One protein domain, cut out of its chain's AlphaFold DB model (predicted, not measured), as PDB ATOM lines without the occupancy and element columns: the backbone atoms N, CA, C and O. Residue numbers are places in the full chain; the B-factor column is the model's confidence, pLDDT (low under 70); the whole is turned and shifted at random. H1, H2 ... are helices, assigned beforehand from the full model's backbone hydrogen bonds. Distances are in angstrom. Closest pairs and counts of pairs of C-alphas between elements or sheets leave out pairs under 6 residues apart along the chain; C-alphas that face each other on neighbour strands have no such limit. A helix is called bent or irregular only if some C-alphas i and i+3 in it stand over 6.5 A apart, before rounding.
ATOM      1  N   MET A   2     267.909 203.389 241.161       46.75
ATOM      2  CA  MET A   2     269.216 203.990 240.855       46.75
ATOM      3  C   MET A   2     269.043 205.141 239.856       46.75
ATOM      4  O   MET A   2     268.352 204.991 238.850       46.75
ATOM      5  N   LYS A   3     269.668 206.291 240.129       72.88
ATOM      6  CA  LYS A   3     269.732 207.436 239.209       72.88
ATOM      7  C   LYS A   3     270.667 207.086 238.042       72.88
ATOM      8  O   LYS A   3     271.781 207.593 237.976       72.88
ATOM      9  N   ILE A   4     270.249 206.184 237.152       81.69
ATOM     10  CA  ILE A   4     271.014 205.828 235.946       81.69
ATOM     11  C   ILE A   4     271.261 207.124 235.163       81.69
ATOM     12  O   ILE A   4     270.295 207.844 234.925       81.69
ATOM     13  N   PRO A   5     272.494 207.494 234.784       86.12
ATOM     14  CA  PRO A   5     272.753 208.690 233.975       86.12
ATOM     15  C   PRO A   5     272.033 208.639 232.619       86.12
ATOM     16  O   PRO A   5     271.859 207.562 232.057       86.12
ATOM     17  N   ALA A   6     271.616 209.790 232.075       83.44
ATOM     18  CA  ALA A   6     270.883 209.828 230.797       83.44
ATOM     19  C   ALA A   6     271.731 209.266 229.652       83.44
ATOM     20  O   ALA A   6     271.232 208.530 228.815       83.44
ATOM     21  N   LEU A   7     273.041 209.520 229.688       86.62
ATOM     22  CA  LEU A   7     273.986 208.964 228.725       86.62
ATOM     23  C   LEU A   7     274.030 207.427 228.760       86.62
ATOM     24  O   LEU A   7     274.029 206.790 227.714       86.62
ATOM     25  N   VAL A   8     274.033 206.833 229.959       89.44
ATOM     26  CA  VAL A   8     274.077 205.373 230.140       89.44
ATOM     27  C   VAL A   8     272.780 204.735 229.648       89.44
ATOM     28  O   VAL A   8     272.816 203.742 228.930       89.44
ATOM     29  N   LEU A   9     271.637 205.333 229.987       88.62
ATOM     30  CA  LEU A   9     270.342 204.875 229.489       88.62
ATOM     31  C   LEU A   9     270.276 204.972 227.957       88.62
ATOM     32  O   LEU A   9     269.911 203.998 227.305       88.62
ATOM     33  N   ASN A  10     270.717 206.095 227.382       89.69
ATOM     34  CA  ASN A  10     270.757 206.285 225.935       89.69
ATOM     35  C   ASN A  10     271.649 205.258 225.225       89.69
ATOM     36  O   ASN A  10     271.257 204.724 224.189       89.69
ATOM     37  N   PHE A  11     272.816 204.949 225.800       91.31
ATOM     38  CA  PHE A  11     273.713 203.915 225.292       91.31
ATOM     39  C   PHE A  11     273.019 202.549 225.233       91.31
ATOM     40  O   PHE A  11     273.007 201.921 224.176       91.31
ATOM     41  N   TYR A  12     272.393 202.109 226.330       92.88
ATOM     42  CA  TYR A  12     271.716 200.810 226.361       92.88
ATOM     43  C   TYR A  12     270.520 200.742 225.407       92.88
ATOM     44  O   TYR A  12     270.345 199.720 224.743       92.88
ATOM     45  N   THR A  13     269.731 201.814 225.284       90.56
ATOM     46  CA  THR A  13     268.616 201.870 224.324       90.56
ATOM     47  C   THR A  13     269.103 201.687 222.886       90.56
ATOM     48  O   THR A  13     268.542 200.876 222.150       90.56
ATOM     49  N   HIS A  14     270.172 202.384 222.491       92.44
ATOM     50  CA  HIS A  14     270.700 202.296 221.127       92.44
ATOM     51  C   HIS A  14     271.456 200.994 220.863       92.44
ATOM     52  O   HIS A  14     271.358 200.452 219.765       92.44
ATOM     53  N   LEU A  15     272.156 200.447 221.863       95.31
ATOM     54  CA  LEU A  15     272.782 199.130 221.758       95.31
ATOM     55  C   LEU A  15     271.728 198.041 221.540       95.31
ATOM     56  O   LEU A  15     271.877 197.202 220.657       95.31
ATOM     57  N   PHE A  16     270.643 198.072 222.314       95.81
ATOM     58  CA  PHE A  16     269.550 197.120 222.159       95.81
ATOM     59  C   PHE A  16     268.864 197.258 220.794       95.81
ATOM     60  O   PHE A  16     268.660 196.255 220.114       95.81
ATOM     61  N   ALA A  17     268.583 198.488 220.348       92.81
ATOM     62  CA  ALA A  17     268.034 198.738 219.016       92.81
ATOM     63  C   ALA A  17     268.955 198.210 217.902       92.81
ATOM     64  O   ALA A  17     268.480 197.548 216.981       92.81
ATOM     65  N   PHE A  18     270.269 198.436 218.008       93.38
ATOM     66  CA  PHE A  18     271.256 197.895 217.073       93.38
ATOM     67  C   PHE A  18     271.220 196.363 217.024       93.38
ATOM     68  O   PHE A  18     271.177 195.798 215.935       93.38
ATOM     69  N   LEU A  19     271.189 195.692 218.180       96.69
ATOM     70  CA  LEU A  19     271.121 194.229 218.247       96.69
ATOM     71  C   LEU A  19     269.833 193.683 217.620       96.69
ATOM     72  O   LEU A  19     269.891 192.698 216.888       96.69
ATOM     73  N   LEU A  20     268.690 194.329 217.863       94.69
ATOM     74  CA  LEU A  20     267.421 193.946 217.243       94.69
ATOM     75  C   LEU A  20     267.449 194.116 215.725       94.69
ATOM     76  O   LEU A  20     267.029 193.214 215.005       94.69
ATOM     77  N   ILE A  21     267.966 195.245 215.233       91.62
ATOM     78  CA  ILE A  21     268.101 195.486 213.792       91.62
ATOM     79  C   ILE A  21     269.043 194.447 213.179       91.62
ATOM     80  O   ILE A  21     268.688 193.835 212.179       91.62
ATOM     81  N   ALA A  22     270.199 194.192 213.801       92.25
ATOM     82  CA  ALA A  22     271.160 193.191 213.344       92.25
ATOM     83  C   ALA A  22     270.550 191.779 213.296       92.25
ATOM     84  O   ALA A  22     270.756 191.055 212.324       92.25
ATOM     85  N   ALA A  23     269.758 191.407 214.305       94.00
ATOM     86  CA  ALA A  23     269.038 190.137 214.339       94.00
ATOM     87  C   ALA A  23     267.914 190.056 213.290       94.00
ATOM     88  O   ALA A  23     267.582 188.961 212.841       94.00
ATOM     89  N   ALA A  24     267.339 191.193 212.887       92.50
ATOM     90  CA  ALA A  24     266.306 191.265 211.858       92.50
ATOM     91  C   ALA A  24     266.867 191.221 210.423       92.50
ATOM     92  O   ALA A  24     266.119 190.897 209.503       92.50
ATOM     93  N   LEU A  25     268.161 191.509 210.217       91.19
ATOM     94  CA  LEU A  25     268.789 191.553 208.886       91.19
ATOM     95  C   LEU A  25     268.565 190.305 208.017       91.19
ATOM     96  O   LEU A  25     268.280 190.485 206.836       91.19
ATOM     97  N   PRO A  26     268.637 189.062 208.538       91.44
ATOM     98  CA  PRO A  26     268.407 187.864 207.725       91.44
ATOM     99  C   PRO A  26     266.984 187.758 207.161       91.44
ATOM    100  O   PRO A  26     266.750 186.979 206.242       91.44
ATOM    101  N   PHE A  27     266.034 188.512 207.718       92.88
ATOM    102  CA  PHE A  27     264.631 188.525 207.304       92.88
ATOM    103  C   PHE A  27     264.304 189.677 206.344       92.88
ATOM    104  O   PHE A  27     263.140 189.853 205.988       92.88
ATOM    105  N   PRO A  35     273.670 206.077 199.198       91.25
ATOM    106  CA  PRO A  35     274.468 205.914 197.981       91.25
ATOM    107  C   PRO A  35     275.532 207.008 197.789       91.25
ATOM    108  O   PRO A  35     276.239 207.014 196.788       91.25
ATOM    109  N   SER A  36     275.627 207.985 198.698       96.19
ATOM    110  CA  SER A  36     276.495 209.155 198.535       96.19
ATOM    111  C   SER A  36     277.070 209.656 199.857       96.19
ATOM    112  O   SER A  36     276.475 209.468 200.919       96.19
ATOM    113  N   ALA A  37     278.189 210.384 199.781       94.75
ATOM    114  CA  ALA A  37     278.800 211.053 200.933       94.75
ATOM    115  C   ALA A  37     277.837 212.038 201.620       94.75
ATOM    116  O   ALA A  37     277.809 212.124 202.844       94.75
ATOM    117  N   LYS A  38     276.986 212.728 200.846       95.50
ATOM    118  CA  LYS A  38     275.926 213.589 201.392       95.50
ATOM    119  C   LYS A  38     274.896 212.781 202.187       95.50
ATOM    120  O   LYS A  38     274.475 213.224 203.250       95.50
ATOM    121  N   GLY A  39     274.517 211.599 201.695       95.00
ATOM    122  CA  GLY A  39     273.623 210.683 202.407       95.00
ATOM    123  C   GLY A  39     274.219 210.211 203.734       95.00
ATOM    124  O   GLY A  39     273.557 210.282 204.763       95.00
ATOM    125  N   TRP A  40     275.497 209.830 203.740       96.50
ATOM    126  CA  TRP A  40     276.214 209.497 204.976       96.50
ATOM    127  C   TRP A  40     276.329 210.683 205.938       96.50
ATOM    128  O   TRP A  40     276.109 210.519 207.136       96.50
ATOM    129  N   GLY A  41     276.592 211.888 205.424       96.75
ATOM    130  CA  GLY A  41     276.576 213.114 206.221       96.75
ATOM    131  C   GLY A  41     275.215 213.369 206.878       96.75
ATOM    132  O   GLY A  41     275.162 213.729 208.052       96.75
ATOM    133  N   ALA A  42     274.116 213.115 206.161       93.69
ATOM    134  CA  ALA A  42     272.766 213.210 206.714       93.69
ATOM    135  C   ALA A  42     272.509 212.161 207.809       93.69
ATOM    136  O   ALA A  42     271.956 212.512 208.848       93.69
ATOM    137  N   VAL A  43     272.959 210.913 207.623       93.81
ATOM    138  CA  VAL A  43     272.860 209.858 208.651       93.81
ATOM    139  C   VAL A  43     273.594 210.271 209.923       93.81
ATOM    140  O   VAL A  43     272.993 210.283 210.994       93.81
ATOM    141  N   VAL A  44     274.859 210.684 209.806       94.88
ATOM    142  CA  VAL A  44     275.660 211.142 210.953       94.88
ATOM    143  C   VAL A  44     274.995 212.341 211.633       94.88
ATOM    144  O   VAL A  44     274.844 212.354 212.855       94.88
ATOM    145  N   GLY A  45     274.538 213.325 210.853       95.44
ATOM    146  CA  GLY A  45     273.821 214.490 211.373       95.44
ATOM    147  C   GLY A  45     272.564 214.106 212.156       95.44
ATOM    148  O   GLY A  45     272.379 214.566 213.284       95.44
ATOM    149  N   MET A  46     271.735 213.213 211.610       93.31
ATOM    150  CA  MET A  46     270.544 212.704 212.298       93.31
ATOM    151  C   MET A  46     270.897 211.946 213.580       93.31
ATOM    152  O   MET A  46     270.212 212.122 214.587       93.31
ATOM    153  N   THR A  47     271.973 211.156 213.591       92.31
ATOM    154  CA  THR A  47     272.425 210.462 214.805       92.31
ATOM    155  C   THR A  47     272.764 211.453 215.921       92.31
ATOM    156  O   THR A  47     272.260 211.322 217.036       92.31
ATOM    157  N   PHE A  48     273.566 212.480 215.645       93.75
ATOM    158  CA  PHE A  48     273.942 213.443 216.686       93.75
ATOM    159  C   PHE A  48     272.762 214.298 217.157       93.75
ATOM    160  O   PHE A  48     272.605 214.513 218.359       93.75
ATOM    161  N   ILE A  49     271.918 214.761 216.233       93.56
ATOM    162  CA  ILE A  49     270.804 215.657 216.565       93.56
ATOM    163  C   ILE A  49     269.676 214.897 217.266       93.56
ATOM    164  O   ILE A  49     269.215 215.322 218.324       93.56
ATOM    165  N   VAL A  50     269.230 213.779 216.692       90.12
ATOM    166  CA  VAL A  50     268.038 213.063 217.157       90.12
ATOM    167  C   VAL A  50     268.418 212.013 218.194       90.12
ATOM    168  O   VAL A  50     268.032 212.128 219.357       90.12
ATOM    169  N   ALA A  51     269.207 211.015 217.789       88.25
ATOM    170  CA  ALA A  51     269.498 209.832 218.602       88.25
ATOM    171  C   ALA A  51     270.294 210.165 219.877       88.25
ATOM    172  O   ALA A  51     270.106 209.549 220.926       88.25
ATOM    173  N   ILE A  52     271.175 211.163 219.808       88.56
ATOM    174  CA  ILE A  52     271.939 211.627 220.968       88.56
ATOM    175  C   ILE A  52     271.259 212.851 221.582       88.56
ATOM    176  O   ILE A  52     270.782 212.772 222.710       88.56
ATOM    177  N   GLY A  53     271.177 213.968 220.857       91.19
ATOM    178  CA  GLY A  53     270.700 215.244 221.395       91.19
ATOM    179  C   GLY A  53     269.261 215.199 221.916       91.19
ATOM    180  O   GLY A  53     269.028 215.341 223.119       91.19
ATOM    181  N   ALA A  54     268.294 214.997 221.020       89.69
ATOM    182  CA  ALA A  54     266.872 215.049 221.356       89.69
ATOM    183  C   ALA A  54     266.485 213.985 222.392       89.69
ATOM    184  O   ALA A  54     265.824 214.301 223.384       89.69
ATOM    185  N   VAL A  55     266.954 212.744 222.219       89.19
ATOM    186  CA  VAL A  55     266.650 211.653 223.154       89.19
ATOM    187  C   VAL A  55     267.265 211.907 224.535       89.19
ATOM    188  O   VAL A  55     266.585 211.703 225.542       89.19
ATOM    189  N   MET A  56     268.506 212.403 224.633       89.50
ATOM    190  CA  MET A  56     269.095 212.737 225.938       89.50
ATOM    191  C   MET A  56     268.355 213.880 226.633       89.50
ATOM    192  O   MET A  56     268.151 213.813 227.849       89.50
ATOM    193  N   LEU A  57     267.939 214.910 225.890       89.88
ATOM    194  CA  LEU A  57     267.141 216.012 226.433       89.88
ATOM    195  C   LEU A  57     265.790 215.512 226.948       89.88
ATOM    196  O   LEU A  57     265.425 215.827 228.082       89.88
ATOM    197  N   LEU A  58     265.098 214.668 226.175       87.88
ATOM    198  CA  LEU A  58     263.846 214.046 226.594       87.88
ATOM    199  C   LEU A  58     264.047 213.214 227.864       87.88
ATOM    200  O   LEU A  58     263.414 213.485 228.881       87.88
ATOM    201  N   GLN A  59     264.984 212.261 227.858       87.38
ATOM    202  CA  GLN A  59     265.275 211.415 229.021       87.38
ATOM    203  C   GLN A  59     265.687 212.219 230.258       87.38
ATOM    204  O   GLN A  59     265.445 211.789 231.386       87.38
ATOM    205  N   THR A  60     266.337 213.364 230.065       87.81
ATOM    206  CA  THR A  60     266.696 214.274 231.153       87.81
ATOM    207  C   THR A  60     265.458 214.990 231.683       87.81
ATOM    208  O   THR A  60     265.219 214.947 232.887       87.81
ATOM    209  N   GLY A  61     264.621 215.555 230.809       86.75
ATOM    210  CA  GLY A  61     263.352 216.195 231.169       86.75
ATOM    211  C   GLY A  61     262.402 215.259 231.920       86.75
ATOM    212  O   GLY A  61     261.830 215.644 232.942       86.75
ATOM    213  N   LEU A  62     262.323 213.995 231.493       86.44
ATOM    214  CA  LEU A  62     261.514 212.963 232.146       86.44
ATOM    215  C   LEU A  62     261.921 212.704 233.609       86.44
ATOM    216  O   LEU A  62     261.088 212.264 234.397       86.44
ATOM    217  N   ARG A  63     263.160 213.017 234.020       84.69
ATOM    218  CA  ARG A  63     263.611 212.869 235.423       84.69
ATOM    219  C   ARG A  63     263.034 213.920 236.359       84.69
ATOM    220  O   ARG A  63     263.041 213.708 237.570       84.69
ATOM    221  N   TYR A  64     262.587 215.052 235.823       87.56
ATOM    222  CA  TYR A  64     262.087 216.179 236.609       87.56
ATOM    223  C   TYR A  64     260.564 216.155 236.784       87.56
ATOM    224  O   TYR A  64     260.015 216.997 237.495       87.56
ATOM    225  N   ILE A  65     259.869 215.202 236.158       86.44
ATOM    226  CA  ILE A  65     258.408 215.111 236.180       86.44
ATOM    227  C   ILE A  65     257.937 213.749 236.698       86.44
ATOM    228  O   ILE A  65     258.660 212.758 236.673       86.44
TER     229      ILE A  65
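AT A GLANCE: This is residues 2 to 27 and 35 to 65 of the 127 residues of the protein "DMT family transporter" of Tissierellia bacterium (UniProt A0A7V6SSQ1). Two long helices make an open V: H2, the longer, meets the first residues of H1 with its later part, and the two arms spread from there. Residues 15 to 27 of H1 and 35 to 50, of which 37 to 50 belong to H2, stand free. The printed part has 57 residues, with H1 then H2 and no named strand; it is all helix. It is loose, with a radius of gyration of the C-alphas of 14.2 A, and only just flat, spanning 42 by 27 by 15 A.

IN THESE COORDINATES: H2, residues 37 to 64, is 39.7 A long, from C-alpha 37 at (278.800, 211.053, 200.933) to C-alpha 64 at (262.087, 216.179, 236.609). It is neither bent nor irregular, but only just: C-alphas 51 and 54 are 6.5 A apart. H1, residues 6 to 27, measures 32.3 A and begins at C-alpha 6 (270.883, 209.828, 230.797). H1 is irregular, with C-alphas 23 and 26 at 7.0 A.

HOW THE PARTS SIT: H2, with residues 52 to 60 alone, touches residues 6 to 10 of H1; the closest C-alphas, of Met 56 and Ala 6, are 5.9 A apart. They run opposite ways at a steep tilt of 49 degrees. O i to N i+4 pairs are within hydrogen-bond range in 20 of 24 cases in H2 and 16 of 18 in H1.

THE WHOLE: The C-alphas farthest apart, of Met 2 and Ser 36, are 43.3 A apart. Residues 28 to 34, in the link across the cut, are not printed; C-alphas 27 and 35 are 22.0 A apart. Mean pLDDT of the printed part is 90.1; residue 2 is under 70.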